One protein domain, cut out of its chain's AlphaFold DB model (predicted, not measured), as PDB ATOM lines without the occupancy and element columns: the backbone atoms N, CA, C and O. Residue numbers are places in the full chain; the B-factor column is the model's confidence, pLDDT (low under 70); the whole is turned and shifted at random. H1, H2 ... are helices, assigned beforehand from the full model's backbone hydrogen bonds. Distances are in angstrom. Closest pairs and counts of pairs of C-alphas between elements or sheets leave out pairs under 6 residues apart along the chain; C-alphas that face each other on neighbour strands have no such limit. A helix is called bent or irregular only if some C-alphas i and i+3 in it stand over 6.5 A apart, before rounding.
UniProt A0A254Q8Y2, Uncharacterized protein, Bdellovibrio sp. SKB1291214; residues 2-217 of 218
ATOM      1  N   LYS A   2      -1.617 -45.879   0.337       35.44
ATOM      2  CA  LYS A   2      -1.335 -46.140  -1.101       35.44
ATOM      3  C   LYS A   2       0.067 -46.715  -1.407       35.44
ATOM      4  O   LYS A   2       0.181 -47.587  -2.254       35.44
ATOM      5  N   LYS A   3       1.116 -46.276  -0.694       28.83
ATOM      6  CA  LYS A   3       2.502 -46.754  -0.901       28.83
ATOM      7  C   LYS A   3       2.722 -48.207  -0.443       28.83
ATOM      8  O   LYS A   3       3.388 -48.964  -1.133       28.83
ATOM      9  N   ALA A   4       2.110 -48.617   0.669       26.22
ATOM     10  CA  ALA A   4       2.253 -49.971   1.219       26.22
ATOM     11  C   ALA A   4       1.592 -51.050   0.338       26.22
ATOM     12  O   ALA A   4       2.125 -52.145   0.206       26.22
ATOM     13  N   PHE A   5       0.475 -50.720  -0.322       30.25
ATOM     14  CA  PHE A   5      -0.210 -51.627  -1.251       30.25
ATOM     15  C   PHE A   5       0.606 -51.874  -2.534       30.25
ATOM     16  O   PHE A   5       0.738 -53.005  -2.993       30.25
ATOM     17  N   ILE A   6       1.230 -50.814  -3.063       34.12
ATOM     18  CA  ILE A   6       2.137 -50.875  -4.219       34.12
ATOM     19  C   ILE A   6       3.375 -51.721  -3.882       34.12
ATOM     20  O   ILE A   6       3.763 -52.584  -4.666       34.12
ATOM     21  N   ILE A   7       3.947 -51.549  -2.686       30.97
ATOM     22  CA  ILE A   7       5.063 -52.371  -2.190       30.97
ATOM     23  C   ILE A   7       4.638 -53.845  -2.029       30.97
ATOM     24  O   ILE A   7       5.380 -54.736  -2.436       30.97
ATOM     25  N   GLY A   8       3.421 -54.124  -1.548       25.72
ATOM     26  CA  GLY A   8       2.883 -55.486  -1.418       25.72
ATOM     27  C   GLY A   8       2.777 -56.247  -2.747       25.72
ATOM     28  O   GLY A   8       3.241 -57.381  -2.848       25.72
ATOM     29  N   MET A   9       2.268 -55.607  -3.807       36.41
ATOM     30  CA  MET A   9       2.261 -56.196  -5.159       36.41
ATOM     31  C   MET A   9       3.669 -56.306  -5.758       36.41
ATOM     32  O   MET A   9       3.989 -57.271  -6.452       36.41
ATOM     33  N   THR A  10       4.542 -55.343  -5.440       37.97
ATOM     34  CA  THR A  10       5.953 -55.360  -5.848       37.97
ATOM     35  C   THR A  10       6.657 -56.604  -5.312       37.97
ATOM     36  O   THR A  10       7.428 -57.213  -6.060       37.97
ATOM     37  N   ILE A  11       6.358 -56.995  -4.069       34.28
ATOM     38  CA  ILE A  11       6.884 -58.178  -3.378       34.28
ATOM     39  C   ILE A  11       6.239 -59.467  -3.911       34.28
ATOM     40  O   ILE A  11       6.966 -60.411  -4.196       34.28
ATOM     41  N   ALA A  12       4.925 -59.499  -4.160       34.75
ATOM     42  CA  ALA A  12       4.239 -60.697  -4.664       34.75
ATOM     43  C   ALA A  12       4.667 -61.094  -6.094       34.75
ATOM     44  O   ALA A  12       4.938 -62.264  -6.351       34.75
ATOM     45  N   PHE A  13       4.817 -60.121  -7.004       37.00
ATOM     46  CA  PHE A  13       5.294 -60.362  -8.375       37.00
ATOM     47  C   PHE A  13       6.771 -60.793  -8.423       37.00
ATOM     48  O   PHE A  13       7.200 -61.560  -9.280       37.00
ATOM     49  N   SER A  14       7.575 -60.294  -7.484       36.47
ATOM     50  CA  SER A  14       8.999 -60.611  -7.443       36.47
ATOM     51  C   SER A  14       9.335 -61.871  -6.651       36.47
ATOM     52  O   SER A  14      10.374 -62.465  -6.914       36.47
ATOM     53  N   ALA A  15       8.465 -62.317  -5.744       36.53
ATOM     54  CA  ALA A  15       8.637 -63.577  -5.032       36.53
ATOM     55  C   ALA A  15       8.432 -64.793  -5.951       36.53
ATOM     56  O   ALA A  15       9.196 -65.744  -5.864       36.53
ATOM     57  N   THR A  16       7.476 -64.769  -6.885       44.12
ATOM     58  CA  THR A  16       7.189 -65.932  -7.750       44.12
ATOM     59  C   THR A  16       8.163 -66.088  -8.922       44.12
ATOM     60  O   THR A  16       8.444 -67.210  -9.340       44.12
ATOM     61  N   ALA A  17       8.729 -64.990  -9.431       41.88
ATOM     62  CA  ALA A  17       9.683 -65.034 -10.540       41.88
ATOM     63  C   ALA A  17      11.136 -65.319 -10.099       41.88
ATOM     64  O   ALA A  17      11.881 -65.946 -10.852       41.88
ATOM     65  N   PHE A  18      11.527 -64.919  -8.877       45.97
ATOM     66  CA  PHE A  18      12.866 -65.171  -8.317       45.97
ATOM     67  C   PHE A  18      12.967 -66.435  -7.442       45.97
ATOM     68  O   PHE A  18      14.080 -66.864  -7.156       45.97
ATOM     69  N   ALA A  19      11.856 -67.069  -7.045       42.44
ATOM     70  CA  ALA A  19      11.865 -68.278  -6.202       42.44
ATOM     71  C   ALA A  19      11.960 -69.606  -6.981       42.44
ATOM     72  O   ALA A  19      11.570 -70.653  -6.466       42.44
ATOM     73  N   ALA A  20      12.451 -69.600  -8.224       41.22
ATOM     74  CA  ALA A  20      12.654 -70.844  -8.962       41.22
ATOM     75  C   ALA A  20      13.892 -71.591  -8.416       41.22
ATOM     76  O   ALA A  20      14.990 -71.032  -8.461       41.22
ATOM     77  N   PRO A  21      13.754 -72.836  -7.920       37.78
ATOM     78  CA  PRO A  21      14.882 -73.603  -7.415       37.78
ATOM     79  C   PRO A  21      15.713 -74.111  -8.599       37.78
ATOM     80  O   PRO A  21      15.312 -75.017  -9.324       37.78
ATOM     81  N   GLY A  22      16.868 -73.487  -8.827       49.81
ATOM     82  CA  GLY A  22      17.836 -73.886  -9.846       49.81
ATOM     83  C   GLY A  22      18.886 -72.802 -10.086       49.81
ATOM     84  O   GLY A  22      18.599 -71.615  -9.948       49.81
ATOM     85  N   LYS A  23      20.113 -73.198 -10.451       58.12
ATOM     86  CA  LYS A  23      21.219 -72.290 -10.812       58.12
ATOM     87  C   LYS A  23      20.955 -71.600 -12.164       58.12
ATOM     88  O   LYS A  23      21.702 -71.805 -13.109       58.12
ATOM     89  N   MET A  24      19.886 -70.812 -12.280       66.50
ATOM     90  CA  MET A  24      19.673 -69.960 -13.454       66.50
ATOM     91  C   MET A  24      20.734 -68.858 -13.485       66.50
ATOM     92  O   MET A  24      20.975 -68.198 -12.463       66.50
ATOM     93  N   THR A  25      21.324 -68.653 -14.659       72.81
ATOM     94  CA  THR A  25      22.199 -67.518 -14.982       72.81
ATOM     95  C   THR A  25      21.433 -66.196 -14.872       72.81
ATOM     96  O   THR A  25      20.201 -66.177 -14.944       72.81
ATOM     97  N   THR A  26      22.132 -65.066 -14.703       72.25
ATOM     98  CA  THR A  26      21.484 -63.742 -14.656       72.25
ATOM     99  C   THR A  26      20.609 -63.505 -15.886       72.25
ATOM    100  O   THR A  26      19.476 -63.049 -15.765       72.25
ATOM    101  N   THR A  27      21.100 -63.879 -17.066       73.44
ATOM    102  CA  THR A  27      20.390 -63.741 -18.341       73.44
ATOM    103  C   THR A  27      19.086 -64.538 -18.367       73.44
ATOM    104  O   THR A  27      18.039 -63.999 -18.711       73.44
ATOM    105  N   GLU A  28      19.099 -65.795 -17.918       76.25
ATOM    106  CA  GLU A  28      17.877 -66.608 -17.834       76.25
ATOM    107  C   GLU A  28      16.875 -66.033 -16.828       76.25
ATOM    108  O   GLU A  28      15.667 -66.053 -17.070       76.25
ATOM    109  N   ARG A  29      17.365 -65.472 -15.713       74.19
ATOM    110  CA  ARG A  29      16.507 -64.786 -14.736       74.19
ATOM    111  C   ARG A  29      15.876 -63.535 -15.333       74.19
ATOM    112  O   ARG A  29      14.675 -63.348 -15.161       74.19
ATOM    113  N   LEU A  30      16.644 -62.710 -16.045       74.56
ATOM    114  CA  LEU A  30      16.143 -61.502 -16.707       74.56
ATOM    115  C   LEU A  30      15.108 -61.845 -17.777       74.56
ATOM    116  O   LEU A  30      14.021 -61.277 -17.761       74.56
ATOM    117  N   ALA A  31      15.397 -62.818 -18.643       80.06
ATOM    118  CA  ALA A  31      14.472 -63.266 -19.679       80.06
ATOM    119  C   ALA A  31      13.170 -63.835 -19.087       80.06
ATOM    120  O   ALA A  31      12.073 -63.530 -19.559       80.06
ATOM    121  N   LYS A  32      13.261 -64.628 -18.011       79.19
ATOM    122  CA  LYS A  32      12.081 -65.162 -17.320       79.19
ATOM    123  C   LYS A  32      11.276 -64.060 -16.626       79.19
ATOM    124  O   LYS A  32      10.045 -64.078 -16.685       79.19
ATOM    125  N   PHE A  33      11.949 -63.112 -15.975       75.31
ATOM    126  CA  PHE A  33      11.307 -61.986 -15.299       75.31
ATOM    127  C   PHE A  33      10.603 -61.055 -16.291       75.31
ATOM    128  O   PHE A  33       9.466 -60.648 -16.051       75.31
ATOM    129  N   ASP A  34      11.239 -60.784 -17.431       81.50
ATOM    130  CA  ASP A  34      10.666 -60.042 -18.551       81.50
ATOM    131  C   ASP A  34       9.412 -60.735 -19.096       81.50
ATOM    132  O   ASP A  34       8.332 -60.145 -19.097       81.50
ATOM    133  N   LYS A  35       9.508 -62.030 -19.435       82.75
ATOM    134  CA  LYS A  35       8.363 -62.823 -19.908       82.75
ATOM    135  C   LYS A  35       7.195 -62.783 -18.922       82.75
ATOM    136  O   LYS A  35       6.068 -62.494 -19.313       82.75
ATOM    137  N   THR A  36       7.474 -63.015 -17.639       78.88
ATOM    138  CA  THR A  36       6.447 -62.989 -16.585       78.88
ATOM    139  C   THR A  36       5.811 -61.598 -16.475       78.88
ATOM    140  O   THR A  36       4.613 -61.480 -16.234       78.88
ATOM    141  N   SER A  37       6.593 -60.532 -16.677       77.44
ATOM    142  CA  SER A  37       6.106 -59.147 -16.615       77.44
ATOM    143  C   SER A  37       5.216 -58.825 -17.806       77.44
ATOM    144  O   SER A  37       4.128 -58.281 -17.621       77.44
ATOM    145  N   GLN A  38       5.622 -59.219 -19.013       81.81
ATOM    146  CA  GLN A  38       4.788 -59.078 -20.202       81.81
ATOM    147  C   GLN A  38       3.478 -59.856 -20.055       81.81
ATOM    148  O   GLN A  38       2.420 -59.283 -20.271       81.81
ATOM    149  N   GLU A  39       3.512 -61.113 -19.608       81.88
ATOM    150  CA  GLU A  39       2.301 -61.914 -19.383       81.88
ATOM    151  C   GLU A  39       1.405 -61.344 -18.277       81.88
ATOM    152  O   GLU A  39       0.190 -61.538 -18.299       81.88
ATOM    153  N   TYR A  40       1.973 -60.643 -17.301       76.81
ATOM    154  CA  TYR A  40       1.204 -60.029 -16.227       76.81
ATOM    155  C   TYR A  40       0.508 -58.741 -16.673       76.81
ATOM    156  O   TYR A  40      -0.682 -58.567 -16.410       76.81
ATOM    157  N   PHE A  41       1.219 -57.858 -17.380       75.44
ATOM    158  CA  PHE A  41       0.682 -56.558 -17.789       75.44
ATOM    159  C   PHE A  41      -0.050 -56.586 -19.133       75.44
ATOM    160  O   PHE A  41      -0.944 -55.764 -19.330       75.44
ATOM    161  N   LEU A  42       0.291 -57.498 -20.050       80.75
ATOM    162  CA  LEU A  42      -0.152 -57.461 -21.447       80.75
ATOM    163  C   LEU A  42      -0.992 -58.680 -21.835       80.75
ATOM    164  O   LEU A  42      -0.673 -59.817 -21.489       80.75
ATOM    165  N   ASP A  43      -2.086 -58.450 -22.558       81.12
ATOM    166  CA  ASP A  43      -2.879 -59.508 -23.183       81.12
ATOM    167  C   ASP A  43      -2.132 -60.153 -24.369       81.12
ATOM    168  O   ASP A  43      -1.064 -59.700 -24.788       81.12
ATOM    169  N   ALA A  44      -2.702 -61.216 -24.942       80.94
ATOM    170  CA  ALA A  44      -2.113 -61.899 -26.099       80.94
ATOM    171  C   ALA A  44      -1.961 -60.990 -27.339       80.94
ATOM    172  O   ALA A  44      -1.190 -61.300 -28.241       80.94
ATOM    173  N   SER A  45      -2.685 -59.867 -27.382       78.12
ATOM    174  CA  SER A  45      -2.627 -58.855 -28.441       78.12
ATOM    175  C   SER A  45      -1.651 -57.709 -28.130       78.12
ATOM    176  O   SER A  45      -1.591 -56.743 -28.896       78.12
ATOM    177  N   GLY A  46      -0.903 -57.793 -27.022       73.94
ATOM    178  CA  GLY A  46       0.065 -56.786 -26.586       73.94
ATOM    179  C   GLY A  46      -0.555 -55.521 -25.991       73.94
ATOM    180  O   GLY A  46       0.155 -54.535 -25.809       73.94
ATOM    181  N   ASN A  47      -1.859 -55.511 -25.699       77.44
ATOM    182  CA  ASN A  47      -2.489 -54.387 -25.010       77.44
ATOM    183  C   ASN A  47      -2.377 -54.565 -23.500       77.44
ATOM    184  O   ASN A  47      -2.349 -55.688 -23.001       77.44
ATOM    185  N   LEU A  48      -2.422 -53.460 -22.757       74.38
ATOM    186  CA  LEU A  48      -2.596 -53.516 -21.310       74.38
ATOM    187  C   LEU A  48      -3.840 -54.330 -20.938       74.38
ATOM    188  O   LEU A  48      -4.962 -53.962 -21.305       74.38
ATOM    189  N   LYS A  49      -3.650 -55.388 -20.144       71.56
ATOM    190  CA  LYS A  49      -4.763 -56.103 -19.519       71.56
ATOM    191  C   LYS A  49      -5.577 -55.097 -18.704       71.56
ATOM    192  O   LYS A  49      -5.040 -54.389 -17.855       71.56
ATOM    193  N   ASN A  50      -6.884 -55.042 -18.957       62.97
ATOM    194  CA  ASN A  50      -7.843 -54.229 -18.201       62.97
ATOM    195  C   ASN A  50      -7.579 -52.704 -18.249       62.97
ATOM    196  O   ASN A  50      -7.655 -52.015 -17.229       62.97
ATOM    197  N   ALA A  51      -7.308 -52.157 -19.443       56.06
ATOM    198  CA  ALA A  51      -7.040 -50.730 -19.690       56.06
ATOM    199  C   ALA A  51      -8.166 -49.747 -19.276       56.06
ATOM    200  O   ALA A  51      -7.932 -48.536 -19.200       56.06
ATOM    201  N   THR A  52      -9.370 -50.248 -18.984       49.97
ATOM    202  CA  THR A  52     -10.609 -49.483 -18.765       49.97
ATOM    203  C   THR A  52     -10.864 -49.018 -17.319       49.97
ATOM    204  O   THR A  52     -11.893 -48.397 -17.069       49.97
ATOM    205  N   GLY A  53      -9.961 -49.239 -16.349       48.16
ATOM    206  CA  GLY A  53     -10.228 -48.916 -14.932       48.16
ATOM    207  C   GLY A  53      -9.059 -48.349 -14.114       48.16
ATOM    208  O   GLY A  53      -7.896 -48.431 -14.498       48.16
ATOM    209  N   LYS A  54      -9.378 -47.802 -12.923       50.78
ATOM    210  CA  LYS A  54      -8.455 -47.306 -11.866       50.78
ATOM    211  C   LYS A  54      -7.609 -48.425 -11.209       50.78
ATOM    212  O   LYS A  54      -7.299 -48.320 -10.016       50.78
ATOM    213  N   ASN A  55      -7.239 -49.464 -11.953       64.88
ATOM    214  CA  ASN A  55      -6.606 -50.672 -11.433       64.88
ATOM    215  C   ASN A  55      -5.148 -50.452 -11.015       64.88
ATOM    216  O   ASN A  55      -4.451 -49.555 -11.502       64.88
ATOM    217  N   ALA A  56      -4.726 -51.242 -10.032       61.06
ATOM    218  CA  ALA A  56      -3.442 -51.108  -9.360       61.06
ATOM    219  C   ALA A  56      -2.267 -51.453 -10.285       61.06
ATOM    220  O   ALA A  56      -1.219 -50.832 -10.171       61.06
ATOM    221  N   GLU A  57      -2.467 -52.360 -11.237       60.06
ATOM    222  CA  GLU A  57      -1.484 -52.816 -12.220       60.06
ATOM    223  C   GLU A  57      -1.128 -51.711 -13.214       60.06
ATOM    224  O   GLU A  57       0.048 -51.442 -13.441       60.06
ATOM    225  N   LYS A  58      -2.137 -51.005 -13.743       66.25
ATOM    226  CA  LYS A  58      -1.927 -49.836 -14.607       66.25
ATOM    227  C   LYS A  58      -1.168 -48.745 -13.859       66.25
ATOM    228  O   LYS A  58      -0.160 -48.262 -14.353       66.25
ATOM    229  N   LYS A  59      -1.592 -48.411 -12.636       70.12
ATOM    230  CA  LYS A  59      -0.892 -47.424 -11.794       70.12
ATOM    231  C   LYS A  59       0.523 -47.859 -11.430       70.12
ATOM    232  O   LYS A  59       1.399 -47.014 -11.300       70.12
ATOM    233  N   TYR A  60       0.740 -49.155 -11.232       67.56
ATOM    234  CA  TYR A  60       2.052 -49.713 -10.946       67.56
ATOM    235  C   TYR A  60       2.975 -49.598 -12.157       67.56
ATOM    236  O   TYR A  60       4.116 -49.170 -12.003       67.56
ATOM    237  N   LEU A  61       2.482 -49.928 -13.352       68.38
ATOM    238  CA  LEU A  61       3.238 -49.751 -14.584       68.38
ATOM    239  C   LEU A  61       3.510 -48.267 -14.842       68.38
ATOM    240  O   LEU A  61       4.650 -47.903 -15.092       68.38
ATOM    241  N   GLU A  62       2.504 -47.405 -14.701       70.94
ATOM    242  CA  GLU A  62       2.666 -45.953 -14.803       70.94
ATOM    243  C   GLU A  62       3.716 -45.444 -13.814       70.94
ATOM    244  O   GLU A  62       4.592 -44.686 -14.210       70.94
ATOM    245  N   GLN A  63       3.681 -45.877 -12.551       71.00
ATOM    246  CA  GLN A  63       4.689 -45.495 -11.563       71.00
ATOM    247  C   GLN A  63       6.075 -46.036 -11.927       71.00
ATOM    248  O   GLN A  63       7.043 -45.295 -11.860       71.00
ATOM    249  N   SER A  64       6.171 -47.286 -12.376       67.06
ATOM    250  CA  SER A  64       7.446 -47.883 -12.786       67.06
ATOM    251  C   SER A  64       8.039 -47.150 -13.995       67.06
ATOM    252  O   SER A  64       9.241 -46.929 -14.049       67.06
ATOM    253  N   ILE A  65       7.198 -46.707 -14.935       67.25
ATOM    254  CA  ILE A  65       7.598 -45.870 -16.075       67.25
ATOM    255  C   ILE A  65       8.022 -44.471 -15.609       67.25
ATOM    256  O   ILE A  65       9.015 -43.939 -16.097       67.25
ATOM    257  N   ARG A  66       7.318 -43.884 -14.634       69.00
ATOM    258  CA  ARG A  66       7.708 -42.606 -14.017       69.00
ATOM    259  C   ARG A  66       9.083 -42.701 -13.349       69.00
ATOM    260  O   ARG A  66       9.931 -41.845 -13.574       69.00
ATOM    261  N   ASP A  67       9.330 -43.779 -12.613       67.75
ATOM    262  CA  ASP A  67      10.589 -44.034 -11.901       67.75
ATOM    263  C   ASP A  67      11.768 -44.349 -12.853       67.75
ATOM    264  O   ASP A  67      12.939 -44.299 -12.460       67.75
ATOM    265  N   LEU A  68      11.488 -44.670 -14.122       66.06
ATOM    266  CA  LEU A  68      12.509 -44.875 -15.151       66.06
ATOM    267  C   LEU A  68      13.070 -43.566 -15.724       66.06
ATOM    268  O   LEU A  68      14.186 -43.578 -16.239       66.06
ATOM    269  N   ALA A  69      12.318 -42.464 -15.676       60.12
ATOM    270  CA  ALA A  69      12.707 -41.189 -16.281       60.12
ATOM    271  C   ALA A  69      12.106 -39.992 -15.513       60.12
ATOM    272  O   ALA A  69      11.174 -39.344 -16.006       60.12
ATOM    273  N   PRO A  70      12.639 -39.682 -14.315       59.44
ATOM    274  CA  PRO A  70      12.174 -38.551 -13.524       59.44
ATOM    275  C   PRO A  70      12.295 -37.234 -14.314       59.44
ATOM    276  O   PRO A  70      13.337 -36.942 -14.900       59.44
ATOM    277  N   GLY A  71      11.220 -36.446 -14.361       57.41
ATOM    278  CA  GLY A  71      11.096 -35.186 -15.105       57.41
ATOM    279  C   GLY A  71      10.601 -35.286 -16.560       57.41
ATOM    280  O   GLY A  71      10.312 -34.251 -17.164       57.41
ATOM    281  N   LYS A  72      10.484 -36.488 -17.151       56.25
ATOM    282  CA  LYS A  72       9.936 -36.713 -18.515       56.25
ATOM    283  C   LYS A  72       8.646 -37.557 -18.506       56.25
ATOM    284  O   LYS A  72       8.207 -38.060 -19.541       56.25
ATOM    285  N   GLU A  73       8.022 -37.693 -17.339       58.03
ATOM    286  CA  GLU A  73       7.030 -38.721 -17.022       58.03
ATOM    287  C   GLU A  73       5.748 -38.678 -17.857       58.03
ATOM    288  O   GLU A  73       5.222 -39.720 -18.241       58.03
ATOM    289  N   SER A  74       5.204 -37.487 -18.109       55.41
ATOM    290  CA  SER A  74       3.878 -37.335 -18.719       55.41
ATOM    291  C   SER A  74       3.862 -37.772 -20.182       55.41
ATOM    292  O   SER A  74       2.995 -38.543 -20.580       55.41
ATOM    293  N   LYS A  75       4.874 -37.376 -20.962       57.25
ATOM    294  CA  LYS A  75       4.967 -37.708 -22.393       57.25
ATOM    295  C   LYS A  75       5.321 -39.170 -22.647       57.25
ATOM    296  O   LYS A  75       4.848 -39.741 -23.625       57.25
ATOM    297  N   ILE A  76       6.145 -39.783 -21.794       55.69
ATOM    298  CA  ILE A  76       6.493 -41.207 -21.926       55.69
ATOM    299  C   ILE A  76       5.258 -42.051 -21.650       55.69
ATOM    300  O   ILE A  76       4.930 -42.909 -22.455       55.69
ATOM    301  N   VAL A  77       4.543 -41.775 -20.557       57.56
ATOM    302  CA  VAL A  77       3.356 -42.541 -20.165       57.56
ATOM    303  C   VAL A  77       2.209 -42.359 -21.165       57.56
ATOM    304  O   VAL A  77       1.611 -43.347 -21.572       57.56
ATOM    305  N   GLU A  78       1.912 -41.136 -21.613       58.66
ATOM    306  CA  GLU A  78       0.820 -40.895 -22.573       58.66
ATOM    307  C   GLU A  78       1.068 -41.571 -23.932       58.66
ATOM    308  O   GLU A  78       0.160 -42.181 -24.498       58.66
ATOM    309  N   ASN A  79       2.310 -41.549 -24.427       56.19
ATOM    310  CA  ASN A  79       2.665 -42.177 -25.703       56.19
ATOM    311  C   ASN A  79       2.831 -43.701 -25.581       56.19
ATOM    312  O   ASN A  79       2.411 -44.445 -26.463       56.19
ATOM    313  N   ALA A  80       3.379 -44.185 -24.467       56.06
ATOM    314  CA  ALA A  80       3.508 -45.612 -24.183       56.06
ATOM    315  C   ALA A  80       2.173 -46.342 -24.169       56.06
ATOM    316  O   ALA A  80       2.105 -47.511 -24.515       56.06
ATOM    317  N   LEU A  81       1.108 -45.667 -23.748       57.28
ATOM    318  CA  LEU A  81      -0.217 -46.265 -23.653       57.28
ATOM    319  C   LEU A  81      -0.957 -46.313 -25.000       57.28
ATOM    320  O   LEU A  81      -2.026 -46.918 -25.064       57.28
ATOM    321  N   THR A  82      -0.418 -45.693 -26.057       61.56
ATOM    322  CA  THR A  82      -1.059 -45.624 -27.384       61.56
ATOM    323  C   THR A  82      -0.376 -46.490 -28.444       61.56
ATOM    324  O   THR A  82      -1.054 -46.940 -29.366       61.56
ATOM    325  N   ASP A  83       0.916 -46.802 -28.292       73.38
ATOM    326  CA  ASP A  83       1.657 -47.723 -29.163       73.38
ATOM    327  C   ASP A  83       2.002 -49.024 -28.415       73.38
ATOM    328  O   ASP A  83       2.714 -49.023 -27.409       73.38
ATOM    329  N   LYS A  84       1.506 -50.159 -28.924       76.44
ATOM    330  CA  LYS A  84       1.675 -51.481 -28.300       76.44
ATOM    331  C   LYS A  84       3.132 -51.932 -28.238       76.44
ATOM    332  O   LYS A  84       3.523 -52.628 -27.303       76.44
ATOM    333  N   GLU A  85       3.936 -51.569 -29.230       77.88
ATOM    334  CA  GLU A  85       5.342 -51.958 -29.286       77.88
ATOM    335  C   GLU A  85       6.158 -51.150 -28.272       77.88
ATOM    336  O   GLU A  85       6.985 -51.704 -27.545       77.88
ATOM    337  N   VAL A  86       5.849 -49.859 -28.140       75.81
ATOM    338  CA  VAL A  86       6.421 -48.991 -27.102       75.81
ATOM    339  C   VAL A  86       6.036 -49.479 -25.708       75.81
ATOM    340  O   VAL A  86       6.901 -49.598 -24.839       75.81
ATOM    341  N   LEU A  87       4.762 -49.819 -25.504       77.00
ATOM    342  CA  LEU A  87       4.260 -50.378 -24.253       77.00
ATOM    343  C   LEU A  87       5.011 -51.653 -23.862       77.00
ATOM    344  O   LEU A  87       5.486 -51.773 -22.732       77.00
ATOM    345  N   LYS A  88       5.141 -52.592 -24.806       79.94
ATOM    346  CA  LYS A  88       5.856 -53.854 -24.602       79.94
ATOM    347  C   LYS A  88       7.305 -53.609 -24.191       79.94
ATOM    348  O   LYS A  88       7.760 -54.181 -23.204       79.94
ATOM    349  N   ASN A  89       7.997 -52.712 -24.893       79.12
ATOM    350  CA  ASN A  89       9.379 -52.372 -24.580       79.12
ATOM    351  C   ASN A  89       9.521 -51.724 -23.196       79.12
ATOM    352  O   ASN A  89      10.438 -52.064 -22.453       79.12
ATOM    353  N   LEU A  90       8.601 -50.844 -22.801       78.56
ATOM    354  CA  LEU A  90       8.638 -50.212 -21.480       78.56
ATOM    355  C   LEU A  90       8.360 -51.187 -20.337       78.56
ATOM    356  O   LEU A  90       9.003 -51.080 -19.293       78.56
ATOM    357  N   VAL A  91       7.457 -52.152 -20.530       80.06
ATOM    358  CA  VAL A  91       7.254 -53.242 -19.564       80.06
ATOM    359  C   VAL A  91       8.558 -54.016 -19.366       80.06
ATOM    360  O   VAL A  91       8.959 -54.237 -18.224       80.06
ATOM    361  N   SER A  92       9.260 -54.352 -20.451       82.31
ATOM    362  CA  SER A  92      10.554 -55.043 -20.389       82.31
ATOM    363  C   SER A  92      11.642 -54.228 -19.695       82.31
ATOM    364  O   SER A  92      12.379 -54.754 -18.864       82.31
ATOM    365  N   VAL A  93      11.726 -52.930 -19.983       82.00
ATOM    366  CA  VAL A  93      12.694 -52.020 -19.352       82.00
ATOM    367  C   VAL A  93      12.425 -51.880 -17.848       82.00
ATOM    368  O   VAL A  93      13.350 -51.978 -17.040       82.00
ATOM    369  N   ALA A  94      11.159 -51.712 -17.450       80.06
ATOM    370  CA  ALA A  94      10.766 -51.650 -16.043       80.06
ATOM    371  C   ALA A  94      11.060 -52.969 -15.313       80.06
ATOM    372  O   ALA A  94      11.544 -52.967 -14.176       80.06
ATOM    373  N   ALA A  95      10.809 -54.097 -15.982       78.12
ATOM    374  CA  ALA A  95      11.119 -55.418 -15.464       78.12
ATOM    375  C   ALA A  95      12.631 -55.591 -15.241       78.12
ATOM    376  O   ALA A  95      13.050 -55.982 -14.151       78.12
ATOM    377  N   ALA A  96      13.457 -55.234 -16.226       80.25
ATOM    378  CA  ALA A  96      14.911 -55.327 -16.129       80.25
ATOM    379  C   ALA A  96      15.484 -54.462 -14.993       80.25
ATOM    380  O   ALA A  96      16.293 -54.956 -14.209       80.25
ATOM    381  N   LYS A  97      15.017 -53.213 -14.837       82.44
ATOM    382  CA  LYS A  97      15.450 -52.335 -13.733       82.44
ATOM    383  C   LYS A  97      15.128 -52.937 -12.367       82.44
ATOM    384  O   LYS A  97      15.993 -53.041 -11.505       82.44
ATOM    385  N   LYS A  98      13.902 -53.427 -12.189       78.12
ATOM    386  CA  LYS A  98      13.483 -54.056 -10.933       78.12
ATOM    387  C   LYS A  98      14.208 -55.373 -10.652       78.12
ATOM    388  O   LYS A  98      14.398 -55.735  -9.491       78.12
ATOM    389  N   ALA A  99      14.569 -56.116 -11.694       76.62
ATOM    390  CA  ALA A  99      15.386 -57.309 -11.550       76.62
ATOM    391  C   ALA A  99      16.810 -56.951 -11.105       76.62
ATOM    392  O   ALA A  99      17.327 -57.608 -10.204       76.62
ATOM    393  N   ALA A 100      17.396 -55.887 -11.665       80.38
ATOM    394  CA  ALA A 100      18.710 -55.383 -11.275       80.38
ATOM    395  C   ALA A 100      18.783 -55.019  -9.783       80.38
ATOM    396  O   ALA A 100      19.728 -55.418  -9.110       80.38
ATOM    397  N   ASP A 101      17.747 -54.380  -9.230       80.44
ATOM    398  CA  ASP A 101      17.672 -54.039  -7.796       80.44
ATOM    399  C   ASP A 101      17.729 -55.264  -6.861       80.44
ATOM    400  O   ASP A 101      17.991 -55.134  -5.664       80.44
ATOM    401  N   LYS A 102      17.451 -56.463  -7.388       77.06
ATOM    402  CA  LYS A 102      17.433 -57.731  -6.642       77.06
ATOM    403  C   LYS A 102      18.668 -58.595  -6.892       77.06
ATOM    404  O   LYS A 102      18.727 -59.718  -6.391       77.06
ATOM    405  N   MET A 103      19.622 -58.118  -7.684       78.56
ATOM    406  CA  MET A 103      20.833 -58.866  -8.001       78.56
ATOM    407  C   MET A 103      21.904 -58.692  -6.926       78.56
ATOM    408  O   MET A 103      22.149 -57.596  -6.431       78.56
ATOM    409  N   GLU A 104      22.586 -59.790  -6.600       79.50
ATOM    410  CA  GLU A 104      23.691 -59.791  -5.634       79.50
ATOM    411  C   GLU A 104      24.966 -59.155  -6.216       79.50
ATOM    412  O   GLU A 104      25.702 -58.467  -5.507       79.50
ATOM    413  N   ASN A 105      25.218 -59.340  -7.520       83.62
ATOM    414  CA  ASN A 105      26.347 -58.723  -8.215       83.62
ATOM    415  C   ASN A 105      26.042 -57.252  -8.539       83.62
ATOM    416  O   ASN A 105      25.291 -56.956  -9.469       83.62
ATOM    417  N   ARG A 106      26.661 -56.338  -7.784       83.75
ATOM    418  CA  ARG A 106      26.433 -54.888  -7.894       83.75
ATOM    419  C   ARG A 106      26.873 -54.286  -9.229       83.75
ATOM    420  O   ARG A 106      26.202 -53.376  -9.709       83.75
ATOM    421  N   ASP A 107      27.950 -54.782  -9.834       82.12
ATOM    422  CA  ASP A 107      28.448 -54.247 -11.108       82.12
ATOM    423  C   ASP A 107      27.518 -54.635 -12.258       82.12
ATOM    424  O   ASP A 107      27.147 -53.799 -13.082       82.12
ATOM    425  N   GLU A 108      27.078 -55.895 -12.278       78.50
ATOM    426  CA  GLU A 108      26.119 -56.371 -13.275       78.50
ATOM    427  C   GLU A 108      24.748 -55.699 -13.090       78.50
ATOM    428  O   GLU A 108      24.146 -55.245 -14.065       78.50
ATOM    429  N   ALA A 109      24.289 -55.551 -11.841       83.00
ATOM    430  CA  ALA A 109      23.077 -54.804 -11.506       83.00
ATOM    431  C   ALA A 109      23.144 -53.362 -12.026       83.00
ATOM    432  O   ALA A 109      22.210 -52.880 -12.668       83.00
ATOM    433  N   LYS A 110      24.275 -52.681 -11.804       84.69
ATOM    434  CA  LYS A 110      24.482 -51.318 -12.287       84.69
ATOM    435  C   LYS A 110      24.414 -51.239 -13.810       84.69
ATOM    436  O   LYS A 110      23.723 -50.367 -14.323       84.69
ATOM    437  N   GLN A 111      25.060 -52.155 -14.533       81.94
ATOM    438  CA  GLN A 111      25.014 -52.169 -16.001       81.94
ATOM    439  C   GLN A 111      23.589 -52.336 -16.537       81.94
ATOM    440  O   GLN A 111      23.194 -51.631 -17.464       81.94
ATOM    441  N   ILE A 112      22.806 -53.245 -15.952       83.50
ATOM    442  CA  ILE A 112      21.411 -53.470 -16.356       83.50
ATOM    443  C   ILE A 112      20.555 -52.244 -16.030       83.50
ATOM    444  O   ILE A 112      19.747 -51.828 -16.858       83.50
ATOM    445  N   SER A 113      20.751 -51.637 -14.857       85.44
ATOM    446  CA  SER A 113      20.028 -50.430 -14.451       85.44
ATOM    447  C   SER A 113      20.347 -49.239 -15.364       85.44
ATOM    448  O   SER A 113      19.432 -48.623 -15.911       85.44
ATOM    449  N   ASP A 114      21.631 -48.974 -15.628       83.25
ATOM    450  CA  ASP A 114      22.078 -47.890 -16.512       83.25
ATOM    451  C   ASP A 114      21.538 -48.091 -17.944       83.25
ATOM    452  O   ASP A 114      21.057 -47.145 -18.574       83.25
ATOM    453  N   ALA A 115      21.539 -49.331 -18.446       81.88
ATOM    454  CA  ALA A 115      20.976 -49.644 -19.757       81.88
ATOM    455  C   ALA A 115      19.452 -49.494 -19.811       81.88
ATOM    456  O   ALA A 115      18.936 -48.966 -20.796       81.88
ATOM    457  N   ALA A 116      18.732 -49.903 -18.762       83.69
ATOM    458  CA  ALA A 116      17.290 -49.705 -18.659       83.69
ATOM    459  C   ALA A 116      16.927 -48.206 -18.671       83.69
ATOM    460  O   ALA A 116      16.003 -47.785 -19.367       83.69
ATOM    461  N   GLU A 117      17.687 -47.371 -17.961       82.88
ATOM    462  CA  GLU A 117      17.482 -45.919 -17.959       82.88
ATOM    463  C   GLU A 117      17.820 -45.261 -19.305       82.88
ATOM    464  O   GLU A 117      17.094 -44.371 -19.766       82.88
ATOM    465  N   GLY A 118      18.900 -45.699 -19.959       81.81
ATOM    466  CA  GLY A 118      19.264 -45.240 -21.301       81.81
ATOM    467  C   GLY A 118      18.193 -45.586 -22.339       81.81
ATOM    468  O   GLY A 118      17.755 -44.717 -23.092       81.81
ATOM    469  N   LEU A 119      17.689 -46.822 -22.310       82.06
ATOM    470  CA  LEU A 119      16.591 -47.279 -23.166       82.06
ATOM    471  C   LEU A 119      15.292 -46.511 -22.930       82.06
ATOM    472  O   LEU A 119      14.642 -46.100 -23.889       82.06
ATOM    473  N   SER A 120      14.930 -46.270 -21.668       80.38
ATOM    474  CA  SER A 120      13.779 -45.428 -21.325       80.38
ATOM    475  C   SER A 120      13.913 -44.023 -21.925       80.38
ATOM    476  O   SER A 120      12.966 -43.489 -22.506       80.38
ATOM    477  N   SER A 121      15.120 -43.449 -21.870       80.56
ATOM    478  CA  SER A 121      15.409 -42.138 -22.459       80.56
ATOM    479  C   SER A 121      15.256 -42.154 -23.984       80.56
ATOM    480  O   SER A 121      14.616 -41.258 -24.531       80.56
ATOM    481  N   MET A 122      15.751 -43.188 -24.672       82.31
ATOM    482  CA  MET A 122      15.546 -43.349 -26.119       82.31
ATOM    483  C   MET A 122      14.060 -43.476 -26.474       82.31
ATOM    484  O   MET A 122      13.564 -42.758 -27.340       82.31
ATOM    485  N   ILE A 123      13.318 -44.324 -25.758       80.69
ATOM    486  CA  ILE A 123      11.871 -44.494 -25.954       80.69
ATOM    487  C   ILE A 123      11.135 -43.157 -25.788       80.69
ATOM    488  O   ILE A 123      10.254 -42.828 -26.584       80.69
ATOM    489  N   SER A 124      11.536 -42.347 -24.802       75.69
ATOM    490  CA  SER A 124      10.946 -41.025 -24.566       75.69
ATOM    491  C   SER A 124      11.106 -40.062 -25.738       75.69
ATOM    492  O   SER A 124      10.253 -39.200 -25.944       75.69
ATOM    493  N   GLU A 125      12.164 -40.223 -26.527       75.88
ATOM    494  CA  GLU A 125      12.537 -39.312 -27.606       75.88
ATOM    495  C   GLU A 125      12.134 -39.824 -28.997       75.88
ATOM    496  O   GLU A 125      12.177 -39.066 -29.963       75.88
ATOM    497  N   MET A 126      11.634 -41.057 -29.113       73.81
ATOM    498  CA  MET A 126      11.299 -41.706 -30.392       73.81
ATOM    499  C   MET A 126      10.354 -40.900 -31.297       73.81
ATOM    500  O   MET A 126      10.482 -40.904 -32.518       73.81
ATOM    501  N   HIS A 127       9.422 -40.152 -30.715       62.97
ATOM    502  CA  HIS A 127       8.472 -39.331 -31.469       62.97
ATOM    503  C   HIS A 127       9.077 -38.023 -32.013       62.97
ATOM    504  O   HIS A 127       8.514 -37.435 -32.938       62.97
ATOM    505  N   LEU A 128      10.195 -37.560 -31.444       64.50
ATOM    506  CA  LEU A 128      10.905 -36.363 -31.901       64.50
ATOM    507  C   LEU A 128      11.737 -36.656 -33.153       64.50
ATOM    508  O   LEU A 128      11.882 -35.773 -33.995       64.50
ATOM    509  N   ALA A 129      12.204 -37.899 -33.317       61.03
ATOM    510  CA  ALA A 129      12.914 -38.333 -34.518       61.03
ATOM    511  C   ALA A 129      12.031 -38.238 -35.778       61.03
ATOM    512  O   ALA A 129      12.477 -37.789 -36.825       61.03
ATOM    513  N   LYS A 130      10.734 -38.559 -35.670       60.19
ATOM    514  CA  LYS A 130       9.827 -38.668 -36.832       60.19
ATOM    515  C   LYS A 130       9.301 -37.336 -37.386       60.19
ATOM    516  O   LYS A 130       8.524 -37.352 -38.335       60.19
ATOM    517  N   LYS A 131       9.636 -36.189 -36.779       58.47
ATOM    518  CA  LYS A 131       8.962 -34.903 -37.061       58.47
ATOM    519  C   LYS A 131       9.874 -33.761 -37.503       58.47
ATOM    520  O   LYS A 131       9.360 -32.682 -37.788       58.47
ATOM    521  N   ALA A 132      11.188 -33.953 -37.549       70.50
ATOM    522  CA  ALA A 132      12.121 -32.855 -37.784       70.50
ATOM    523  C   ALA A 132      13.258 -33.259 -38.725       70.50
ATOM    524  O   ALA A 132      13.649 -34.418 -38.775       70.50
ATOM    525  N   THR A 133      13.777 -32.293 -39.484       76.31
ATOM    526  CA  THR A 133      14.900 -32.486 -40.410       76.31
ATOM    527  C   THR A 133      16.209 -32.119 -39.720       76.31
ATOM    528  O   THR A 133      16.308 -31.069 -39.081       76.31
ATOM    529  N   SER A 134      17.204 -32.989 -39.853       79.12
ATOM    530  CA  SER A 134      18.552 -32.802 -39.326       79.12
ATOM    531  C   SER A 134      19.253 -31.646 -40.039       79.12
ATOM    532  O   SER A 134      19.076 -31.438 -41.240       79.12
ATOM    533  N   ARG A 135      20.066 -30.890 -39.294       81.38
ATOM    534  CA  ARG A 135      20.967 -29.876 -39.871       81.38
ATOM    535  C   ARG A 135      22.380 -30.415 -40.093       81.38
ATOM    536  O   ARG A 135      23.147 -29.799 -40.825       81.38
ATOM    537  N   GLU A 136      22.728 -31.536 -39.463       83.62
ATOM    538  CA  GLU A 136      24.079 -32.109 -39.470       83.62
ATOM    539  C   GLU A 136      24.212 -33.370 -40.339       83.62
ATOM    540  O   GLU A 136      25.331 -33.791 -40.655       83.62
ATOM    541  N   LEU A 137      23.103 -34.008 -40.709       84.19
ATOM    542  CA  LEU A 137      23.043 -35.201 -41.548       84.19
ATOM    543  C   LEU A 137      22.402 -34.858 -42.892       84.19
ATOM    544  O   LEU A 137      21.436 -34.101 -42.968       84.19
ATOM    545  N   SER A 138      22.918 -35.459 -43.964       89.00
ATOM    546  CA  SER A 138      22.180 -35.500 -45.231       89.00
ATOM    547  C   SER A 138      20.881 -36.294 -45.066       89.00
ATOM    548  O   SER A 138      20.755 -37.103 -44.146       89.00
ATOM    549  N   LYS A 139      19.927 -36.107 -45.984       88.00
ATOM    550  CA  LYS A 139      18.626 -36.791 -45.945       88.00
ATOM    551  C   LYS A 139      18.766 -38.316 -45.812       88.00
ATOM    552  O   LYS A 139      18.184 -38.899 -44.905       88.00
ATOM    553  N   ASP A 140      19.609 -38.937 -46.633       87.44
ATOM    554  CA  ASP A 140      19.824 -40.392 -46.611       87.44
ATOM    555  C   ASP A 140      20.456 -40.869 -45.293       87.44
ATOM    556  O   ASP A 140      20.125 -41.936 -44.772       87.44
ATOM    557  N   GLN A 141      21.370 -40.074 -44.725       87.06
ATOM    558  CA  GLN A 141      21.989 -40.373 -43.431       87.06
ATOM    559  C   GLN A 141      20.997 -40.218 -42.282       87.06
ATOM    560  O   GLN A 141      21.043 -40.999 -41.333       87.06
ATOM    561  N   GLN A 142      20.102 -39.235 -42.369       86.94
ATOM    562  CA  GLN A 142      19.037 -39.056 -41.400       86.94
ATOM    563  C   GLN A 142      18.052 -40.229 -41.456       86.94
ATOM    564  O   GLN A 142      17.800 -40.841 -40.425       86.94
ATOM    565  N   GLU A 143      17.561 -40.609 -42.638       87.06
ATOM    566  CA  GLU A 143      16.645 -41.751 -42.794       87.06
ATOM    567  C   GLU A 143      17.269 -43.062 -42.289       87.06
ATOM    568  O   GLU A 143      16.605 -43.902 -41.676       87.06
ATOM    569  N   LEU A 144      18.574 -43.240 -42.518       87.56
ATOM    570  CA  LEU A 144      19.344 -44.345 -41.960       87.56
ATOM    571  C   LEU A 144      19.368 -44.310 -40.426       87.56
ATOM    572  O   LEU A 144      19.117 -45.336 -39.793       87.56
ATOM    573  N   ALA A 145      19.685 -43.154 -39.844       84.62
ATOM    574  CA  ALA A 145      19.807 -42.982 -38.403       84.62
ATOM    575  C   ALA A 145      18.450 -43.099 -37.690       84.62
ATOM    576  O   ALA A 145      18.384 -43.727 -36.638       84.62
ATOM    577  N   ASP A 146      17.367 -42.589 -38.280       85.25
ATOM    578  CA  ASP A 146      16.001 -42.730 -37.767       85.25
ATOM    579  C   ASP A 146      15.565 -44.206 -37.757       85.25
ATOM    580  O   ASP A 146      15.063 -44.712 -36.752       85.25
ATOM    581  N   ALA A 147      15.828 -44.946 -38.841       84.31
ATOM    582  CA  ALA A 147      15.527 -46.377 -38.899       84.31
ATOM    583  C   ALA A 147      16.370 -47.192 -37.901       84.31
ATOM    584  O   ALA A 147      15.860 -48.105 -37.245       84.31
ATOM    585  N   ALA A 148      17.657 -46.861 -37.763       80.56
ATOM    586  CA  ALA A 148      18.537 -47.495 -36.788       80.56
ATOM    587  C   ALA A 148      18.132 -47.155 -35.345       80.56
ATOM    588  O   ALA A 148      18.263 -48.005 -34.465       80.56
ATOM    589  N   PHE A 149      17.604 -45.956 -35.097       84.00
ATOM    590  CA  PHE A 149      17.061 -45.546 -33.807       84.00
ATOM    591  C   PHE A 149      15.837 -46.381 -33.420       84.00
ATOM    592  O   PHE A 149      15.826 -46.987 -32.345       84.00
ATOM    593  N   ASP A 150      14.859 -46.504 -34.323       81.12
ATOM    594  CA  ASP A 150      13.683 -47.356 -34.111       81.12
ATOM    595  C   ASP A 150      14.111 -48.815 -33.846       81.12
ATOM    596  O   ASP A 150      13.642 -49.448 -32.898       81.12
ATOM    597  N   LYS A 151      15.066 -49.349 -34.623       80.50
ATOM    598  CA  LYS A 151      15.585 -50.713 -34.418       80.50
ATOM    599  C   LYS A 151      16.360 -50.856 -33.099       80.50
ATOM    600  O   LYS A 151      16.221 -51.879 -32.434       80.50
ATOM    601  N   SER A 152      17.114 -49.837 -32.675       80.44
ATOM    602  CA  SER A 152      17.863 -49.829 -31.404       80.44
ATOM    603  C   SER A 152      16.953 -49.945 -30.187       80.44
ATOM    604  O   SER A 152      17.340 -50.565 -29.199       80.44
ATOM    605  N   ILE A 153      15.750 -49.370 -30.250       79.06
ATOM    606  CA  ILE A 153      14.737 -49.517 -29.199       79.06
ATOM    607  C   ILE A 153      14.173 -50.941 -29.203       79.06
ATOM    608  O   ILE A 153      14.117 -51.582 -28.154       79.06
ATOM    609  N   LYS A 154      13.793 -51.450 -30.383       76.94
ATOM    610  CA  LYS A 154      13.179 -52.781 -30.542       76.94
ATOM    611  C   LYS A 154      14.110 -53.919 -30.127       76.94
ATOM    612  O   LYS A 154      13.693 -54.823 -29.413       76.94
ATOM    613  N   LEU A 155      15.363 -53.877 -30.579       73.69
ATOM    614  CA  LEU A 155      16.378 -54.873 -30.230       73.69
ATOM    615  C   LEU A 155      16.975 -54.620 -28.850       73.69
ATOM    616  O   LEU A 155      17.403 -55.554 -28.181       73.69
ATOM    617  N   GLY A 156      17.010 -53.365 -28.406       72.69
ATOM    618  CA  GLY A 156      17.646 -52.985 -27.154       72.69
ATOM    619  C   GLY A 156      17.062 -53.683 -25.935       72.69
ATOM    620  O   GLY A 156      17.805 -54.074 -25.039       72.69
ATOM    621  N   THR A 157      15.751 -53.923 -25.923       72.69
ATOM    622  CA  THR A 157      15.098 -54.688 -24.853       72.69
ATOM    623  C   THR A 157      15.519 -56.156 -24.852       72.69
ATOM    624  O   THR A 157      15.753 -56.707 -23.780       72.69
ATOM    625  N   GLN A 158      15.720 -56.766 -26.023       72.19
ATOM    626  CA  GLN A 158      16.279 -58.117 -26.140       72.19
ATOM    627  C   GLN A 158      17.754 -58.152 -25.729       72.19
ATOM    628  O   GLN A 158      18.164 -59.052 -25.006       72.19
ATOM    629  N   ILE A 159      18.554 -57.158 -26.119       69.38
ATOM    630  CA  ILE A 159      19.965 -57.044 -25.714       69.38
ATOM    631  C   ILE A 159      20.085 -56.892 -24.193       69.38
ATOM    632  O   ILE A 159      20.947 -57.508 -23.566       69.38
ATOM    633  N   LEU A 160      19.177 -56.129 -23.585       72.88
ATOM    634  CA  LEU A 160      19.112 -55.947 -22.141       72.88
ATOM    635  C   LEU A 160      18.782 -57.250 -21.396       72.88
ATOM    636  O   LEU A 160      19.367 -57.507 -20.345       72.88
ATOM    637  N   THR A 161      17.859 -58.063 -21.918       68.81
ATOM    638  CA  THR A 161      17.322 -59.232 -21.197       68.81
ATOM    639  C   THR A 161      17.929 -60.574 -21.611       68.81
ATOM    640  O   THR A 161      17.878 -61.512 -20.819       68.81
ATOM    641  N   GLN A 162      18.524 -60.684 -22.805       69.00
ATOM    642  CA  GLN A 162      18.939 -61.961 -23.418       69.00
ATOM    643  C   GLN A 162      20.437 -62.060 -23.744       69.00
ATOM    644  O   GLN A 162      20.940 -63.164 -23.933       69.00
ATOM    645  N   PHE A 163      21.171 -60.947 -23.795       64.75
ATOM    646  CA  PHE A 163      22.610 -60.938 -24.104       64.75
ATOM    647  C   PHE A 163      23.424 -60.691 -22.842       64.75
ATOM    648  O   PHE A 163      22.909 -60.071 -21.923       64.75
ATOM    649  N   GLN A 164      24.686 -61.127 -22.777       69.69
ATOM    650  CA  GLN A 164      25.576 -60.959 -21.614       69.69
ATOM    651  C   GLN A 164      27.000 -60.561 -22.025       69.69
ATOM    652  O   GLN A 164      27.373 -60.675 -23.189       69.69
ATOM    653  N   GLY A 165      27.812 -60.111 -21.066       68.12
ATOM    654  CA  GLY A 165      29.230 -59.827 -21.297       68.12
ATOM    655  C   GLY A 165      29.474 -58.613 -22.198       68.12
ATOM    656  O   GLY A 165      28.861 -57.559 -22.018       68.12
ATOM    657  N   ALA A 166      30.406 -58.753 -23.146       68.44
ATOM    658  CA  ALA A 166      30.900 -57.645 -23.966       68.44
ATOM    659  C   ALA A 166      29.810 -56.997 -24.834       68.44
ATOM    660  O   ALA A 166      29.808 -55.774 -24.980       68.44
ATOM    661  N   ASP A 167      28.857 -57.781 -25.343       68.62
ATOM    662  CA  ASP A 167      27.783 -57.276 -26.203       68.62
ATOM    663  C   ASP A 167      26.821 -56.374 -25.422       68.62
ATOM    664  O   ASP A 167      26.559 -55.237 -25.826       68.62
ATOM    665  N   ARG A 168      26.384 -56.829 -24.236       74.06
ATOM    666  CA  ARG A 168      25.566 -56.019 -23.319       74.06
ATOM    667  C   ARG A 168      26.334 -54.767 -22.904       74.06
ATOM    668  O   ARG A 168      25.800 -53.671 -23.011       74.06
ATOM    669  N   ALA A 169      27.597 -54.903 -22.497       70.31
ATOM    670  CA  ALA A 169      28.424 -53.774 -22.072       70.31
ATOM    671  C   ALA A 169      28.640 -52.738 -23.191       70.31
ATOM    672  O   ALA A 169      28.625 -51.533 -22.939       70.31
ATOM    673  N   SER A 170      28.813 -53.185 -24.437       73.44
ATOM    674  CA  SER A 170      28.933 -52.300 -25.596       73.44
ATOM    675  C   SER A 170      27.651 -51.503 -25.818       73.44
ATOM    676  O   SER A 170      27.704 -50.279 -25.950       73.44
ATOM    677  N   TYR A 171      26.501 -52.174 -25.759       79.00
ATOM    678  CA  TYR A 171      25.199 -51.528 -25.865       79.00
ATOM    679  C   TYR A 171      24.938 -50.544 -24.711       79.00
ATOM    680  O   TYR A 171      24.552 -49.403 -24.960       79.00
ATOM    681  N   VAL A 172      25.239 -50.938 -23.463       78.19
ATOM    682  CA  VAL A 172      25.114 -50.094 -22.257       78.19
ATOM    683  C   VAL A 172      25.878 -48.780 -22.427       78.19
ATOM    684  O   VAL A 172      25.351 -47.719 -22.094       78.19
ATOM    685  N   ARG A 173      27.100 -48.823 -22.978       81.25
ATOM    686  CA  ARG A 173      27.893 -47.610 -23.240       81.25
ATOM    687  C   ARG A 173      27.186 -46.675 -24.216       81.25
ATOM    688  O   ARG A 173      27.055 -45.494 -23.908       81.25
ATOM    689  N   VAL A 174      26.666 -47.209 -25.323       84.62
ATOM    690  CA  VAL A 174      25.948 -46.413 -26.333       84.62
ATOM    691  C   VAL A 174      24.702 -45.759 -25.738       84.62
ATOM    692  O   VAL A 174      24.529 -44.552 -25.876       84.62
ATOM    693  N   VAL A 175      23.861 -46.506 -25.017       85.44
ATOM    694  CA  VAL A 175      22.636 -45.929 -24.431       85.44
ATOM    695  C   VAL A 175      22.925 -44.964 -23.277       85.44
ATOM    696  O   VAL A 175      22.181 -44.005 -23.080       85.44
ATOM    697  N   SER A 176      24.031 -45.153 -22.552       84.19
ATOM    698  CA  SER A 176      24.486 -44.211 -21.520       84.19
ATOM    699  C   SER A 176      24.995 -42.905 -22.136       84.19
ATOM    700  O   SER A 176      24.628 -41.820 -21.684       84.19
ATOM    701  N   ALA A 177      25.788 -42.995 -23.208       85.19
ATOM    702  CA  ALA A 177      26.252 -41.840 -23.974       85.19
ATOM    703  C   ALA A 177      25.080 -41.091 -24.632       85.19
ATOM    704  O   ALA A 177      25.070 -39.859 -24.654       85.19
ATOM    705  N   PHE A 178      24.063 -41.816 -25.109       85.56
ATOM    706  CA  PHE A 178      22.819 -41.227 -25.598       85.56
ATOM    707  C   PHE A 178      22.081 -40.472 -24.486       85.56
ATOM    708  O   PHE A 178      21.739 -39.303 -24.653       85.56
ATOM    709  N   LYS A 179      21.881 -41.103 -23.320       84.06
ATOM    710  CA  LYS A 179      21.220 -40.482 -22.161       84.06
ATOM    711  C   LYS A 179      21.909 -39.186 -21.737       84.06
ATOM    712  O   LYS A 179      21.227 -38.209 -21.447       84.06
ATOM    713  N   ALA A 180      23.241 -39.149 -21.748       85.00
ATOM    714  CA  ALA A 180      24.013 -37.948 -21.427       85.00
ATOM    715  C   ALA A 180      23.806 -36.788 -22.424       85.00
ATOM    716  O   ALA A 180      24.118 -35.644 -22.103       85.00
ATOM    717  N   ARG A 181      23.278 -37.066 -23.623       82.50
ATOM    718  CA  ARG A 181      22.991 -36.079 -24.681       82.50
ATOM    719  C   ARG A 181      21.521 -35.687 -24.779       82.50
ATOM    720  O   ARG A 181      21.163 -34.801 -25.560       82.50
ATOM    721  N   ALA A 182      20.668 -36.350 -24.008       69.56
ATOM    722  CA  ALA A 182      19.239 -36.117 -24.009       69.56
ATOM    723  C   ALA A 182      18.938 -34.647 -23.663       69.56
ATOM    724  O   ALA A 182      19.312 -34.162 -22.598       69.56
ATOM    725  N   GLY A 183      18.228 -33.941 -24.547       67.94
ATOM    726  CA  GLY A 183      17.860 -32.533 -24.343       67.94
ATOM    727  C   GLY A 183      18.843 -31.486 -24.886       67.94
ATOM    728  O   GLY A 183      18.569 -30.299 -24.745       67.94
ATOM    729  N   ASN A 184      19.915 -31.878 -25.584       77.25
ATOM    730  CA  ASN A 184      20.894 -30.945 -26.171       77.25
ATOM    731  C   ASN A 184      20.409 -30.210 -27.443       77.25
ATOM    732  O   ASN A 184      21.214 -29.666 -28.194       77.25
ATOM    733  N   GLY A 185      19.105 -30.215 -27.733       74.19
ATOM    734  CA  GLY A 185      18.511 -29.536 -28.893       74.19
ATOM    735  C   GLY A 185      18.744 -30.205 -30.257       74.19
ATOM    736  O   GLY A 185      18.127 -29.786 -31.233       74.19
ATOM    737  N   LYS A 186      19.581 -31.249 -30.325       83.31
ATOM    738  CA  LYS A 186      19.751 -32.118 -31.499       83.31
ATOM    739  C   LYS A 186      18.620 -33.136 -31.633       83.31
ATOM    740  O   LYS A 186      17.934 -33.453 -30.656       83.31
ATOM    741  N   LEU A 187      18.456 -33.681 -32.837       85.12
ATOM    742  CA  LEU A 187      17.539 -34.789 -33.070       85.12
ATOM    743  C   LEU A 187      18.008 -36.057 -32.347       85.12
ATOM    744  O   LEU A 187      19.211 -36.296 -32.228       85.12
ATOM    745  N   PRO A 188      17.080 -36.924 -31.914       83.88
ATOM    746  CA  PRO A 188      17.444 -38.187 -31.274       83.88
ATOM    747  C   PRO A 188      18.315 -39.078 -32.171       83.88
ATOM    748  O   PRO A 188      19.239 -39.730 -31.692       83.88
ATOM    749  N   SER A 189      18.088 -39.077 -33.484       84.12
ATOM    750  CA  SER A 189      18.923 -39.815 -34.436       84.12
ATOM    751  C   SER A 189      20.343 -39.254 -34.548       84.12
ATOM    752  O   SER A 189      21.295 -40.030 -34.611       84.12
ATOM    753  N   GLU A 190      20.520 -37.932 -34.474       86.88
ATOM    754  CA  GLU A 190      21.845 -37.295 -34.390       86.88
ATOM    755  C   GLU A 190      22.544 -37.661 -33.073       86.88
ATOM    756  O   GLU A 190      23.698 -38.090 -33.077       86.88
ATOM    757  N   ASN A 191      21.821 -37.591 -31.951       89.19
ATOM    758  CA  ASN A 191      22.342 -37.994 -30.644       89.19
ATOM    759  C   ASN A 191      22.772 -39.466 -30.618       89.19
ATOM    760  O   ASN A 191      23.752 -39.801 -29.951       89.19
ATOM    761  N   LEU A 192      22.070 -40.348 -31.338       87.75
ATOM    762  CA  LEU A 192      22.452 -41.753 -31.471       87.75
ATOM    763  C   LEU A 192      23.753 -41.919 -32.268       87.75
ATOM    764  O   LEU A 192      24.617 -42.690 -31.852       87.75
ATOM    765  N   VAL A 193      23.924 -41.187 -33.374       88.75
ATOM    766  CA  VAL A 193      25.184 -41.184 -34.141       88.75
ATOM    767  C   VAL A 193      26.341 -40.724 -33.251       88.75
ATOM    768  O   VAL A 193      27.344 -41.433 -33.141       88.75
ATOM    769  N   ASP A 194      26.175 -39.600 -32.550       90.19
ATOM    770  CA  ASP A 194      27.191 -39.049 -31.646       90.19
ATOM    771  C   ASP A 194      27.517 -40.017 -30.493       90.19
ATOM    772  O   ASP A 194      28.679 -40.173 -30.106       90.19
ATOM    773  N   ALA A 195      26.507 -40.709 -29.956       86.88
ATOM    774  CA  ALA A 195      26.682 -41.705 -28.904       86.88
ATOM    775  C   ALA A 195      27.487 -42.926 -29.378       86.88
ATOM    776  O   ALA A 195      28.330 -43.432 -28.632       86.88
ATOM    777  N   VAL A 196      27.270 -43.391 -30.615       85.31
ATOM    778  CA  VAL A 196      28.060 -44.477 -31.220       85.31
ATOM    779  C   VAL A 196      29.497 -44.025 -31.471       85.31
ATOM    780  O   VAL A 196      30.423 -44.766 -31.137       85.31
ATOM    781  N   MET A 197      29.691 -42.814 -32.004       89.56
ATOM    782  CA  MET A 197      31.022 -42.243 -32.232       89.56
ATOM    783  C   MET A 197      31.846 -42.204 -30.945       89.56
ATOM    784  O   MET A 197      32.971 -42.698 -30.930       89.56
ATOM    785  N   GLU A 198      31.285 -41.677 -29.853       88.06
ATOM    786  CA  GLU A 198      31.989 -41.605 -28.568       88.06
ATOM    787  C   GLU A 198      32.237 -42.997 -27.975       88.06
ATOM    788  O   GLU A 198      33.365 -43.328 -27.605       88.06
ATOM    789  N   SER A 199      31.197 -43.833 -27.908       84.19
ATOM    790  CA  SER A 199      31.268 -45.124 -27.212       84.19
ATOM    791  C   SER A 199      32.224 -46.104 -27.881       84.19
ATOM    792  O   SER A 199      32.858 -46.912 -27.202       84.19
ATOM    793  N   GLN A 200      32.320 -46.038 -29.212       79.12
ATOM    794  CA  GLN A 200      33.188 -46.904 -30.009       79.12
ATOM    795  C   GLN A 200      34.498 -46.214 -30.413       79.12
ATOM    796  O   GLN A 200      35.375 -46.871 -30.966       79.12
ATOM    797  N   LYS A 201      34.653 -44.914 -30.120       88.31
ATOM    798  CA  LYS A 201      35.793 -44.074 -30.529       88.31
ATOM    799  C   LYS A 201      36.043 -44.123 -32.041       88.31
ATOM    800  O   LYS A 201      37.166 -44.340 -32.491       88.31
ATOM    801  N   VAL A 202      34.981 -43.947 -32.826       85.06
ATOM    802  CA  VAL A 202      35.012 -44.039 -34.296       85.06
ATOM    803  C   VAL A 202      34.592 -42.733 -34.968       85.06
ATOM    804  O   VAL A 202      33.946 -41.884 -34.354       85.06
ATOM    805  N   THR A 203      34.935 -42.578 -36.251       92.50
ATOM    806  CA  THR A 203      34.477 -41.437 -37.059       92.50
ATOM    807  C   THR A 203      32.976 -41.517 -37.340       92.50
ATOM    808  O   THR A 203      32.353 -42.575 -37.207       92.50
ATOM    809  N   LYS A 204      32.391 -40.400 -37.784       91.38
ATOM    810  CA  LYS A 204      30.973 -40.309 -38.149       91.38
ATOM    811  C   LYS A 204      30.593 -41.298 -39.249       91.38
ATOM    812  O   LYS A 204      29.566 -41.964 -39.155       91.38
ATOM    813  N   GLU A 205      31.444 -41.455 -40.259       92.12
ATOM    814  CA  GLU A 205      31.237 -42.390 -41.369       92.12
ATOM    815  C   GLU A 205      31.163 -43.825 -40.853       92.12
ATOM    816  O   GLU A 205      30.284 -44.595 -41.245       92.12
ATOM    817  N   LYS A 206      32.054 -44.174 -39.919       85.00
ATOM    818  CA  LYS A 206      32.087 -45.515 -39.347       85.00
ATOM    819  C   LYS A 206      30.925 -45.762 -38.387       85.00
ATOM    820  O   LYS A 206      30.374 -46.860 -38.387       85.00
ATOM    821  N   ALA A 207      30.504 -44.754 -37.625       80.38
ATOM    822  CA  ALA A 207      29.295 -44.827 -36.810       80.38
ATOM    823  C   ALA A 207      28.047 -45.071 -37.673       80.38
ATOM    824  O   ALA A 207      27.246 -45.950 -37.361       80.38
ATOM    825  N   LEU A 208      27.918 -44.374 -38.805       84.50
ATOM    826  CA  LEU A 208      26.832 -44.593 -39.763       84.50
ATOM    827  C   LEU A 208      26.889 -45.988 -40.407       84.50
ATOM    828  O   LEU A 208      25.844 -46.592 -40.633       84.50
ATOM    829  N   GLU A 209      28.077 -46.544 -40.663       78.88
ATOM    830  CA  GLU A 209      28.217 -47.935 -41.122       78.88
ATOM    831  C   GLU A 209      27.737 -48.941 -40.061       78.88
ATOM    832  O   GLU A 209      27.048 -49.906 -40.393       78.88
ATOM    833  N   ILE A 210      28.060 -48.715 -38.784       78.75
ATOM    834  CA  ILE A 210      27.577 -49.545 -37.669       78.75
ATOM    835  C   ILE A 210      26.048 -49.473 -37.579       78.75
ATOM    836  O   ILE A 210      25.389 -50.508 -37.489       78.75
ATOM    837  N   LEU A 211      25.474 -48.271 -37.661       81.06
ATOM    838  CA  LEU A 211      24.022 -48.075 -37.648       81.06
ATOM    839  C   LEU A 211      23.338 -48.694 -38.873       81.06
ATOM    840  O   LEU A 211      22.233 -49.217 -38.751       81.06
ATOM    841  N   ARG A 212      24.002 -48.711 -40.034       79.81
ATOM    842  CA  ARG A 212      23.518 -49.426 -41.221       79.81
ATOM    843  C   ARG A 212      23.414 -50.924 -40.977       79.81
ATOM    844  O   ARG A 212      22.356 -51.491 -41.220       79.81
ATOM    845  N   LYS A 213      24.456 -51.539 -40.411       77.50
ATOM    846  CA  LYS A 213      24.415 -52.961 -40.036       77.50
ATOM    847  C   LYS A 213      23.310 -53.237 -39.020       77.50
ATOM    848  O   LYS A 213      22.588 -54.211 -39.159       77.50
ATOM    849  N   LEU A 214      23.129 -52.346 -38.042       74.88
ATOM    850  CA  LEU A 214      22.054 -52.467 -37.059       74.88
ATOM    851  C   LEU A 214      20.662 -52.395 -37.701       74.88
ATOM    852  O   LEU A 214      19.792 -53.182 -37.339       74.88
ATOM    853  N   LYS A 215      20.453 -51.485 -38.661       70.81
ATOM    854  CA  LYS A 215      19.216 -51.396 -39.451       70.81
ATOM    855  C   LYS A 215      18.948 -52.689 -40.234       70.81
ATOM    856  O   LYS A 215      17.791 -53.076 -40.366       70.81
ATOM    857  N   GLU A 216      19.996 -53.321 -40.756       69.56
ATOM    858  CA  GLU A 216      19.931 -54.538 -41.580       69.56
ATOM    859  C   GLU A 216      19.814 -55.836 -40.766       69.56
ATOM    860  O   GLU A 216      19.415 -56.859 -41.320       69.56
ATOM    861  N   CYS A 217      20.117 -55.816 -39.463       61.34
ATOM    862  CA  CYS A 217      19.894 -56.965 -38.588       61.34
ATOM    863  C   CYS A 217      18.404 -57.341 -38.584       61.34
ATOM    864  O   CYS A 217      17.553 -56.518 -38.228       61.34
TER     865      CYS A 217
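Overview. This is residues 2 to 217 of the 218 residues of an uncharacterized protein of Bdellovibrio sp. SKB1291214 (UniProt A0A254Q8Y2). Ten helices are piled mostly crosswise into one body, with the helical hairpin of H5 and H6 in its middle; H2, H3 and H4 pack on this hairpin toward one end of the longest axis, and H7, H8 and H9 pack on it toward the other. H1 lies at the first end, where it packs on H2 with its last residues, and H10 packs on H7 and H9 toward the opposite end. The printed part has 216 residues, with ten named helices, H1 to H10 in order along the chain, and no named strand; the class is all helix. The whole is compact, with a radius of gyration of the C-alphas of 17.5 A, and the C-alphas span 51 by 40 by 30 A.

Arrangement. H6, residues 106 to 129, and H7, residues 139 to 162, are the longest helices by residues and the hubs, touching six helices each. H6 is irregular, with C-alphas 124 and 127 7.5 A apart, and has a kink of 29 degrees near residue 123. H7 is neither bent nor irregular, but only just, with C-alphas 154 and 157 6.3 A apart; it has a kink of 38 degrees near residue 154. H6 and H7 form a hairpin at a shallow tilt of 34.7 degrees, only just short of steep; their closest C-alphas are those of Ala 129 and Asp 146, 6.3 A apart. H5, residues 84 to 100, forms a hairpin with H6 at a shallow tilt of 21 degrees, with the C-alphas of Ala 100 and Ala 109 closest at 4.4 A. H2, residues 26 to 41, touches H5 at a steep tilt of 47 degrees, closest at Asp 34 and Ser 92, whose C-alphas are 5.3 A apart. H3, residues 56 to 68, touches H5 about perpendicular at 74 degrees, closest at the C-alphas of Ser 64 and Ala 94, 6.0 A apart. H4, residues 73 to 80, touches H3, with the C-alphas of Arg 66 and Glu 73 closest at 5.0 A, and touches H5 only at the corner. H1, residues 2 to 18, touches H2 with residues 17 to 18 alone, the C-alphas of Ala 17 and Phe 33 closest at 5.9 A; H1 and H6 are apart. H8, residues 166 to 179, touches H6 at a steep tilt of 50 degrees, the same way, with the C-alphas of Gly 118 and Val 175 closest at 4.7 A. H9, residues 188 to 200, touches H8 at a steep tilt of 47 degrees, closest at the C-alphas of Ala 177 and Ala 195, 5.0 A apart. H10, residues 204 to 216, touches H7 at a steep tilt of 61 degrees, closest at the C-alphas of Ala 148 and Lys 215, 4.8 A apart. Every O i to N i+4 pair is within hydrogen-bond range in H2, H3, H4, H5, H8, H9 and H10; the counts are 11 of 13 in H1, 17 of 20 in H6 and 18 of 20 in H7.

Along the chain. H1 begins at C-alpha 2 (-1.335, -46.140, -1.101). From first to last C-alpha, H6 measures 34.1 A, H7 33.8 A, H1 24.8 A, H5 24.4 A and H2 22.2 A. H6 begins at C-alpha 106 (26.433, -54.888, -7.894), and H10 ends at C-alpha 216 (19.931, -54.538, -41.580).

Size, cuts and confidence. The C-alphas of Pro 21 and Arg 135, 54.8 A apart, are the two farthest apart. The printed part has no cut, and the link from H2 to H3, residues 42 to 55, is long. The mean pLDDT of the printed part is 72.1; 70 residues are under 70, among them residues 2 to 24 and 64 to 82, and H1 has a mean of 35.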